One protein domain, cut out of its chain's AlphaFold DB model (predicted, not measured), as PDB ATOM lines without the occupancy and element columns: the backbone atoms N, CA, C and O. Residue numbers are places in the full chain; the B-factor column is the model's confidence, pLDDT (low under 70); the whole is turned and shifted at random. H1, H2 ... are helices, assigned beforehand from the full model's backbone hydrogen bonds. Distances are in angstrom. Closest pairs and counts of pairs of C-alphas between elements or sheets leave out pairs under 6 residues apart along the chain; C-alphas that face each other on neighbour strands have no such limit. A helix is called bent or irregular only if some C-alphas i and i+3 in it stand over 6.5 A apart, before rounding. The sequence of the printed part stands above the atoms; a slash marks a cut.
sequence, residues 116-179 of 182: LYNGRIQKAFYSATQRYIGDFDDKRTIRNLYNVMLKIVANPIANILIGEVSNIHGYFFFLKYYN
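This is residues 116 to 179 of the 182 residues of an uncharacterized protein of Rhizophagus clarus (UniProt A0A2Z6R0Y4). Two long helices, H1 and H2, lie side by side as a helical hairpin, and the short helix H3 crosses near the far end of H2, on the side away from H1. The loop from H1 to H2 sticks out at one end with residues 135 to 141. The printed part has 64 residues with three named helices, H1, H2, H3 in chain order, and no named strand: all helix. It is only just compact, close to loose, with a radius of gyration of the C-alphas of 12.8 A and spans of 35 by 29 by 19 A.

H1, residues 116 to 134, begins at C-alpha 116 (164.877, 185.294, 159.537) and is 26.3 A long; it is irregular, with C-alphas 116 and 119 7.2 A apart. H2, residues 145 to 162, is 25.8 A long, with a kink of 25 degrees near residue 156. H3, residues 169 to 177, ends at C-alpha 177 (158.519, 170.892, 180.731).

H1 and H2 touch, closest at the C-alphas of Ala 128 and Ile 152, 5.1 A, at a shallow tilt of 30 degrees, opposite ways. H2 and H3 are close but not clearly touching; their closest C-alphas, Ala 158 and Phe 174, are 7.5 A apart. Their tilt of 69 degrees is steep, only just short of about perpendicular. H1 and H3 are apart. Every O i to N i+4 pair is within hydrogen-bond range in H3, 14 of 15 in H1 and 12 of 14 in H2.

The C-alphas farthest apart, Leu 116 and Lys 139, are 38.4 A apart. The printed part has no cut, and both links are short. Confidence is under 70 at residues 136 to 140 and 163 to 179.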
ATOM      1  N   LEU A 116     163.682 186.147 159.473       84.38
ATOM      2  CA  LEU A 116     164.877 185.294 159.537       84.38
ATOM      3  C   LEU A 116     164.512 183.820 159.743       84.38
ATOM      4  O   LEU A 116     165.248 182.924 159.323       84.38
ATOM      5  N   TYR A 117     163.377 183.561 160.391       81.06
ATOM      6  CA  TYR A 117     162.912 182.215 160.691       81.06
ATOM      7  C   TYR A 117     162.045 181.623 159.581       81.06
ATOM      8  O   TYR A 117     162.035 180.405 159.454       81.06
ATOM      9  N   ASN A 118     161.387 182.427 158.736       84.38
ATOM     10  CA  ASN A 118     160.442 181.958 157.709       84.38
ATOM     11  C   ASN A 118     160.933 180.738 156.909       84.38
ATOM     12  O   ASN A 118     160.242 179.721 156.863       84.38
ATOM     13  N   GLY A 119     162.142 180.793 156.340       85.56
ATOM     14  CA  GLY A 119     162.694 179.671 155.571       85.56
ATOM     15  C   GLY A 119     162.934 178.415 156.419       85.56
ATOM     16  O   GLY A 119     162.638 177.300 155.989       85.56
ATOM     17  N   ARG A 120     163.409 178.586 157.661       83.00
ATOM     18  CA  ARG A 120     163.616 177.478 158.612       83.00
ATOM     19  C   ARG A 120     162.291 176.875 159.066       83.00
ATOM     20  O   ARG A 120     162.170 175.657 159.101       83.00
ATOM     21  N   ILE A 121     161.298 177.715 159.352       86.00
ATOM     22  CA  ILE A 121     159.942 177.322 159.745       86.00
ATOM     23  C   ILE A 121     159.304 176.493 158.638       86.00
ATOM     24  O   ILE A 121     158.865 175.374 158.892       86.00
ATOM     25  N   GLN A 122     159.310 176.997 157.403       88.44
ATOM     26  CA  GLN A 122     158.749 176.291 156.250       88.44
ATOM     27  C   GLN A 122     159.440 174.942 156.023       88.44
ATOM     28  O   GLN A 122     158.761 173.926 155.872       88.44
ATOM     29  N   LYS A 123     160.779 174.900 156.076       88.31
ATOM     30  CA  LYS A 123     161.549 173.653 155.947       88.31
ATOM     31  C   LYS A 123     161.231 172.658 157.069       88.31
ATOM     32  O   LYS A 123     161.054 171.471 156.798       88.31
ATOM     33  N   ALA A 124     161.138 173.129 158.314       86.06
ATOM     34  CA  ALA A 124     160.819 172.295 159.471       86.06
ATOM     35  C   ALA A 124     159.395 171.729 159.385       86.06
ATOM     36  O   ALA A 124     159.205 170.534 159.607       86.06
ATOM     37  N   PHE A 125     158.414 172.554 159.004       89.25
ATOM     38  CA  PHE A 125     157.040 172.108 158.776       89.25
ATOM     39  C   PHE A 125     156.965 171.089 157.646       89.25
ATOM     40  O   PHE A 125     156.362 170.035 157.822       89.25
ATOM     41  N   TYR A 126     157.610 171.361 156.509       89.94
ATOM     42  CA  TYR A 126     157.643 170.433 155.383       89.94
ATOM     43  C   TYR A 126     158.228 169.078 155.797       89.94
ATOM     44  O   TYR A 126     157.598 168.046 155.584       89.94
ATOM     45  N   SER A 127     159.385 169.076 156.466       87.19
ATOM     46  CA  SER A 127     160.030 167.847 156.938       87.19
ATOM     47  C   SER A 127     159.169 167.078 157.946       87.19
ATOM     48  O   SER A 127     159.031 165.858 157.831       87.19
ATOM     49  N   ALA A 128     158.547 167.768 158.908       85.62
ATOM     50  CA  ALA A 128     157.671 167.132 159.888       85.62
ATOM     51  C   ALA A 128     156.423 166.530 159.221       85.62
ATOM     52  O   ALA A 128     156.075 165.382 159.496       85.62
ATOM     53  N   THR A 129     155.797 167.255 158.296       88.62
ATOM     54  CA  THR A 129     154.662 166.759 157.508       88.62
ATOM     55  C   THR A 129     155.057 165.539 156.684       88.62
ATOM     56  O   THR A 129     154.383 164.518 156.769       88.62
ATOM     57  N   GLN A 130     156.175 165.575 155.954       88.12
ATOM     58  CA  GLN A 130     156.637 164.415 155.183       88.12
ATOM     59  C   GLN A 130     156.874 163.187 156.073       88.12
ATOM     60  O   GLN A 130     156.469 162.082 155.730       88.12
ATOM     61  N   ARG A 131     157.434 163.382 157.269       84.44
ATOM     62  CA  ARG A 131     157.681 162.294 158.224       84.44
ATOM     63  C   ARG A 131     156.406 161.644 158.768       84.44
ATOM     64  O   ARG A 131     156.394 160.436 158.990       84.44
ATOM     65  N   TYR A 132     155.382 162.437 159.084       81.62
ATOM     66  CA  TYR A 132     154.167 161.927 159.734       81.62
ATOM     67  C   TYR A 132     153.026 161.616 158.756       81.62
ATOM     68  O   TYR A 132     152.143 160.836 159.106       81.62
ATOM     69  N   ILE A 133     153.045 162.219 157.566       83.56
ATOM     70  CA  ILE A 133     151.982 162.166 156.554       83.56
ATOM     71  C   ILE A 133     152.542 161.722 155.194       83.56
ATOM     72  O   ILE A 133     151.898 160.939 154.525       83.56
ATOM     73  N   GLY A 134     153.718 162.192 154.771       76.50
ATOM     74  CA  GLY A 134     154.178 162.108 153.372       76.50
ATOM     75  C   GLY A 134     154.361 160.715 152.762       76.50
ATOM     76  O   GLY A 134     154.183 160.572 151.558       76.50
ATOM     77  N   ASP A 135     154.670 159.694 153.561       70.88
ATOM     78  CA  ASP A 135     154.896 158.325 153.073       70.88
ATOM     79  C   ASP A 135     153.601 157.489 153.159       70.88
ATOM     80  O   ASP A 135     153.448 156.589 153.995       70.88
ATOM     81  N   PHE A 136     152.605 157.875 152.353       67.94
ATOM     82  CA  PHE A 136     151.328 157.165 152.233       67.94
ATOM     83  C   PHE A 136     151.461 155.985 151.269       67.94
ATOM     84  O   PHE A 136     151.044 156.053 150.118       67.94
ATOM     85  N   ASP A 137     151.988 154.868 151.765       63.75
ATOM     86  CA  ASP A 137     151.844 153.575 151.092       63.75
ATOM     87  C   ASP A 137     150.459 152.997 151.459       63.75
ATOM     88  O   ASP A 137     150.306 152.225 152.408       63.75
ATOM     89  N   ASP A 138     149.429 153.567 150.826       60.12
ATOM     90  CA  ASP A 138     147.989 153.237 150.719       60.12
ATOM     91  C   ASP A 138     147.175 152.652 151.904       60.12
ATOM     92  O   ASP A 138     145.971 152.428 151.758       60.12
ATOM     93  N   LYS A 139     147.728 152.409 153.103       60.88
ATOM     94  CA  LYS A 139     147.001 151.723 154.200       60.88
ATOM     95  C   LYS A 139     147.285 152.207 155.627       60.88
ATOM     96  O   LYS A 139     146.891 151.536 156.585       60.88
ATOM     97  N   ARG A 140     147.913 153.370 155.838       65.12
ATOM     98  CA  ARG A 140     148.031 153.950 157.195       65.12
ATOM     99  C   ARG A 140     146.810 154.792 157.554       65.12
ATOM    100  O   ARG A 140     146.621 155.887 157.045       65.12
ATOM    101  N   THR A 141     146.011 154.311 158.502       71.12
ATOM    102  CA  THR A 141     144.945 155.109 159.117       71.12
ATOM    103  C   THR A 141     145.518 156.009 160.214       71.12
ATOM    104  O   THR A 141     146.136 155.543 161.175       71.12
ATOM    105  N   ILE A 142     145.303 157.322 160.097       77.75
ATOM    106  CA  ILE A 142     145.625 158.275 161.166       77.75
ATOM    107  C   ILE A 142     144.580 158.106 162.269       77.75
ATOM    108  O   ILE A 142     143.484 158.653 162.203       77.75
ATOM    109  N   ARG A 143     144.917 157.326 163.301       75.88
ATOM    110  CA  ARG A 143     144.006 157.054 164.429       75.88
ATOM    111  C   ARG A 143     143.772 158.268 165.326       75.88
ATOM    112  O   ARG A 143     142.739 158.352 165.976       75.88
ATOM    113  N   ASN A 144     144.746 159.176 165.403       83.62
ATOM    114  CA  ASN A 144     144.671 160.365 166.243       83.62
ATOM    115  C   ASN A 144     145.296 161.560 165.515       83.62
ATOM    116  O   ASN A 144     146.511 161.765 165.548       83.62
ATOM    117  N   LEU A 145     144.437 162.333 164.848       86.25
ATOM    118  CA  LEU A 145     144.840 163.524 164.105       86.25
ATOM    119  C   LEU A 145     145.428 164.595 165.028       86.25
ATOM    120  O   LEU A 145     146.425 165.212 164.667       86.25
ATOM    121  N   TYR A 146     144.874 164.770 166.231       83.88
ATOM    122  CA  TYR A 146     145.365 165.746 167.205       83.88
ATOM    123  C   TYR A 146     146.838 165.499 167.551       83.88
ATOM    124  O   TYR A 146     147.663 166.401 167.430       83.88
ATOM    125  N   ASN A 147     147.201 164.254 167.867       83.62
ATOM    126  CA  ASN A 147     148.581 163.890 168.192       83.62
ATOM    127  C   ASN A 147     149.531 164.061 167.001       83.62
ATOM    128  O   ASN A 147     150.690 164.436 167.185       83.62
ATOM    129  N   VAL A 148     149.068 163.772 165.783       85.69
ATOM    130  CA  VAL A 148     149.868 163.977 164.569       85.69
ATOM    131  C   VAL A 148     150.101 165.467 164.323       85.69
ATOM    132  O   VAL A 148     151.250 165.875 164.164       85.69
ATOM    133  N   MET A 149     149.051 166.289 164.379       88.12
ATOM    134  CA  MET A 149     149.155 167.743 164.219       88.12
ATOM    135  C   MET A 149     150.046 168.368 165.294       88.12
ATOM    136  O   MET A 149     150.910 169.183 164.976       88.12
ATOM    137  N   LEU A 150     149.909 167.928 166.545       86.25
ATOM    138  CA  LEU A 150     150.753 168.380 167.647       86.25
ATOM    139  C   LEU A 150     152.235 168.093 167.375       86.25
ATOM    140  O   LEU A 150     153.065 168.982 167.537       86.25
ATOM    141  N   LYS A 151     152.577 166.889 166.898       82.38
ATOM    142  CA  LYS A 151     153.959 166.536 166.527       82.38
ATOM    143  C   LYS A 151     154.467 167.330 165.321       82.38
ATOM    144  O   LYS A 151     155.637 167.704 165.291       82.38
ATOM    145  N   ILE A 152     153.605 167.613 164.345       87.88
ATOM    146  CA  ILE A 152     153.962 168.436 163.180       87.88
ATOM    147  C   ILE A 152     154.274 169.877 163.597       87.88
ATOM    148  O   ILE A 152     155.205 170.458 163.053       87.88
ATOM    149  N   VAL A 153     153.543 170.437 164.565       87.00
ATOM    150  CA  VAL A 153     153.678 171.838 165.006       87.00
ATOM    151  C   VAL A 153     154.759 172.022 166.076       87.00
ATOM    152  O   VAL A 153     155.532 172.978 166.014       87.00
ATOM    153  N   ALA A 154     154.863 171.102 167.039       83.56
ATOM    154  CA  ALA A 154     155.837 171.193 168.129       83.56
ATOM    155  C   ALA A 154     157.281 171.199 167.607       83.56
ATOM    156  O   ALA A 154     158.137 171.896 168.151       83.56
ATOM    157  N   ASN A 155     157.536 170.462 166.522       75.75
ATOM    158  CA  ASN A 155     158.855 170.337 165.917       75.75
ATOM    159  C   ASN A 155     159.427 171.683 165.415       75.75
ATOM    160  O   ASN A 155     160.499 172.090 165.874       75.75
ATOM    161  N   PRO A 156     158.733 172.408 164.518       81.06
ATOM    162  CA  PRO A 156     159.083 173.770 164.139       81.06
ATOM    163  C   PRO A 156     159.213 174.720 165.328       81.06
ATOM    164  O   PRO A 156     160.185 175.465 165.375       81.06
ATOM    165  N   ILE A 157     158.285 174.690 166.293       81.19
ATOM    166  CA  ILE A 157     158.310 175.607 167.447       81.19
ATOM    167  C   ILE A 157     159.591 175.426 168.265       81.19
ATOM    168  O   ILE A 157     160.285 176.405 168.536       81.19
ATOM    169  N   ALA A 158     159.952 174.186 168.603       78.19
ATOM    170  CA  ALA A 158     161.186 173.906 169.333       78.19
ATOM    171  C   ALA A 158     162.428 174.362 168.549       78.19
ATOM    172  O   ALA A 158     163.343 174.945 169.128       78.19
ATOM    173  N   ASN A 159     162.436 174.162 167.226       75.12
ATOM    174  CA  ASN A 159     163.532 174.601 166.361       75.12
ATOM    175  C   ASN A 159     163.673 176.138 166.326       75.12
ATOM    176  O   ASN A 159     164.784 176.660 166.363       75.12
ATOM    177  N   ILE A 160     162.563 176.884 166.322       75.00
ATOM    178  CA  ILE A 160     162.592 178.359 166.385       75.00
ATOM    179  C   ILE A 160     163.119 178.839 167.741       75.00
ATOM    180  O   ILE A 160     163.941 179.753 167.790       75.00
ATOM    181  N   LEU A 161     162.628 178.248 168.833       74.81
ATOM    182  CA  LEU A 161     162.896 178.733 170.188       74.81
ATOM    183  C   LEU A 161     164.286 178.337 170.705       74.81
ATOM    184  O   LEU A 161     164.900 179.110 171.433       74.81
ATOM    185  N   ILE A 162     164.776 177.146 170.347       73.94
ATOM    186  CA  ILE A 162     166.011 176.558 170.899       73.94
ATOM    187  C   ILE A 162     167.116 176.442 169.830       73.94
ATOM    188  O   ILE A 162     168.296 176.354 170.166       73.94
ATOM    189  N   GLY A 163     166.767 176.497 168.540       67.50
ATOM    190  CA  GLY A 163     167.667 176.212 167.417       67.50
ATOM    191  C   GLY A 163     167.523 174.776 166.897       67.50
ATOM    192  O   GLY A 163     166.739 173.990 167.427       67.50
ATOM    193  N   GLU A 164     168.269 174.416 165.843       61.03
ATOM    194  CA  GLU A 164     168.209 173.065 165.264       61.03
ATOM    195  C   GLU A 164     168.612 172.016 166.310       61.03
ATOM    196  O   GLU A 164     169.780 171.867 166.672       61.03
ATOM    197  N   VAL A 165     167.620 171.277 166.806       52.94
ATOM    198  CA  VAL A 165     167.823 170.204 167.776       52.94
ATOM    199  C   VAL A 165     168.388 168.995 167.032       52.94
ATOM    200  O   VAL A 165     167.653 168.156 166.519       52.94
ATOM    201  N   SER A 166     169.714 168.891 166.982       45.06
ATOM    202  CA  SER A 166     170.432 167.733 166.435       45.06
ATOM    203  C   SER A 166     170.342 166.483 167.324       45.06
ATOM    204  O   SER A 166     170.823 165.424 166.933       45.06
ATOM    205  N   ASN A 167     169.705 166.559 168.501       41.59
ATOM    206  CA  ASN A 167     169.646 165.447 169.444       41.59
ATOM    207  C   ASN A 167     168.301 165.322 170.173       41.59
ATOM    208  O   ASN A 167     167.830 166.240 170.841       41.59
ATOM    209  N   ILE A 168     167.741 164.112 170.119       47.03
ATOM    210  CA  ILE A 168     166.478 163.621 170.709       47.03
ATOM    211  C   ILE A 168     166.266 164.011 172.196       47.03
ATOM    212  O   ILE A 168     165.139 164.014 172.689       47.03
ATOM    213  N   HIS A 169     167.317 164.426 172.902       40.50
ATOM    214  CA  HIS A 169     167.284 164.847 174.302       40.50
ATOM    215  C   HIS A 169     166.601 166.211 174.539       40.50
ATOM    216  O   HIS A 169     165.926 166.373 175.555       40.50
ATOM    217  N   GLY A 170     166.685 167.168 173.602       39.72
ATOM    218  CA  GLY A 170     166.006 168.473 173.736       39.72
ATOM    219  C   GLY A 170     164.480 168.380 173.594       39.72
ATOM    220  O   GLY A 170     163.731 169.080 174.273       39.72
ATOM    221  N   TYR A 171     164.020 167.433 172.775       46.03
ATOM    222  CA  TYR A 171     162.605 167.099 172.581       46.03
ATOM    223  C   TYR A 171     161.924 166.607 173.842       46.03
ATOM    224  O   TYR A 171     160.816 167.028 174.174       46.03
ATOM    225  N   PHE A 172     162.600 165.683 174.523       42.84
ATOM    226  CA  PHE A 172     162.093 165.087 175.742       42.84
ATOM    227  C   PHE A 172     162.007 166.136 176.851       42.84
ATOM    228  O   PHE A 172     161.067 166.117 177.636       42.84
ATOM    229  N   PHE A 173     162.937 167.095 176.873       41.47
ATOM    230  CA  PHE A 173     162.912 168.195 177.828       41.47
ATOM    231  C   PHE A 173     161.756 169.165 177.560       41.47
ATOM    232  O   PHE A 173     161.013 169.451 178.488       41.47
ATOM    233  N   PHE A 174     161.528 169.597 176.312       45.97
ATOM    234  CA  PHE A 174     160.433 170.522 175.974       45.97
ATOM    235  C   PHE A 174     159.045 169.907 176.227       45.97
ATOM    236  O   PHE A 174     158.200 170.525 176.867       45.97
ATOM    237  N   LEU A 175     158.815 168.655 175.813       48.31
ATOM    238  CA  LEU A 175     157.537 167.965 176.057       48.31
ATOM    239  C   LEU A 175     157.288 167.696 177.551       48.31
ATOM    240  O   LEU A 175     156.159 167.837 178.020       48.31
ATOM    241  N   LYS A 176     158.345 167.370 178.308       43.44
ATOM    242  CA  LYS A 176     158.273 167.153 179.759       43.44
ATOM    243  C   LYS A 176     158.093 168.461 180.542       43.44
ATOM    244  O   LYS A 176     157.388 168.452 181.541       43.44
ATOM    245  N   TYR A 177     158.674 169.576 180.088       41.66
ATOM    246  CA  TYR A 177     158.519 170.892 180.731       41.66
ATOM    247  C   TYR A 177     157.117 171.485 180.541       41.66
ATOM    248  O   TYR A 177     156.602 172.131 181.448       41.66
ATOM    249  N   TYR A 178     156.475 171.240 179.393       44.09
ATOM    250  CA  TYR A 178     155.115 171.718 179.113       44.09
ATOM    251  C   TYR A 178     154.001 170.778 179.605       44.09
ATOM    252  O   TYR A 178     152.837 171.014 179.293       44.09
ATOM    253  N   ASN A 179     154.325 169.729 180.372       35.19
ATOM    254  CA  ASN A 179     153.345 168.756 180.877       35.19
ATOM    255  C   ASN A 179     152.422 168.186 179.781       35.19
ATOM    256  O   ASN A 179     151.272 167.822 180.030       35.19
TER     257      ASN A 179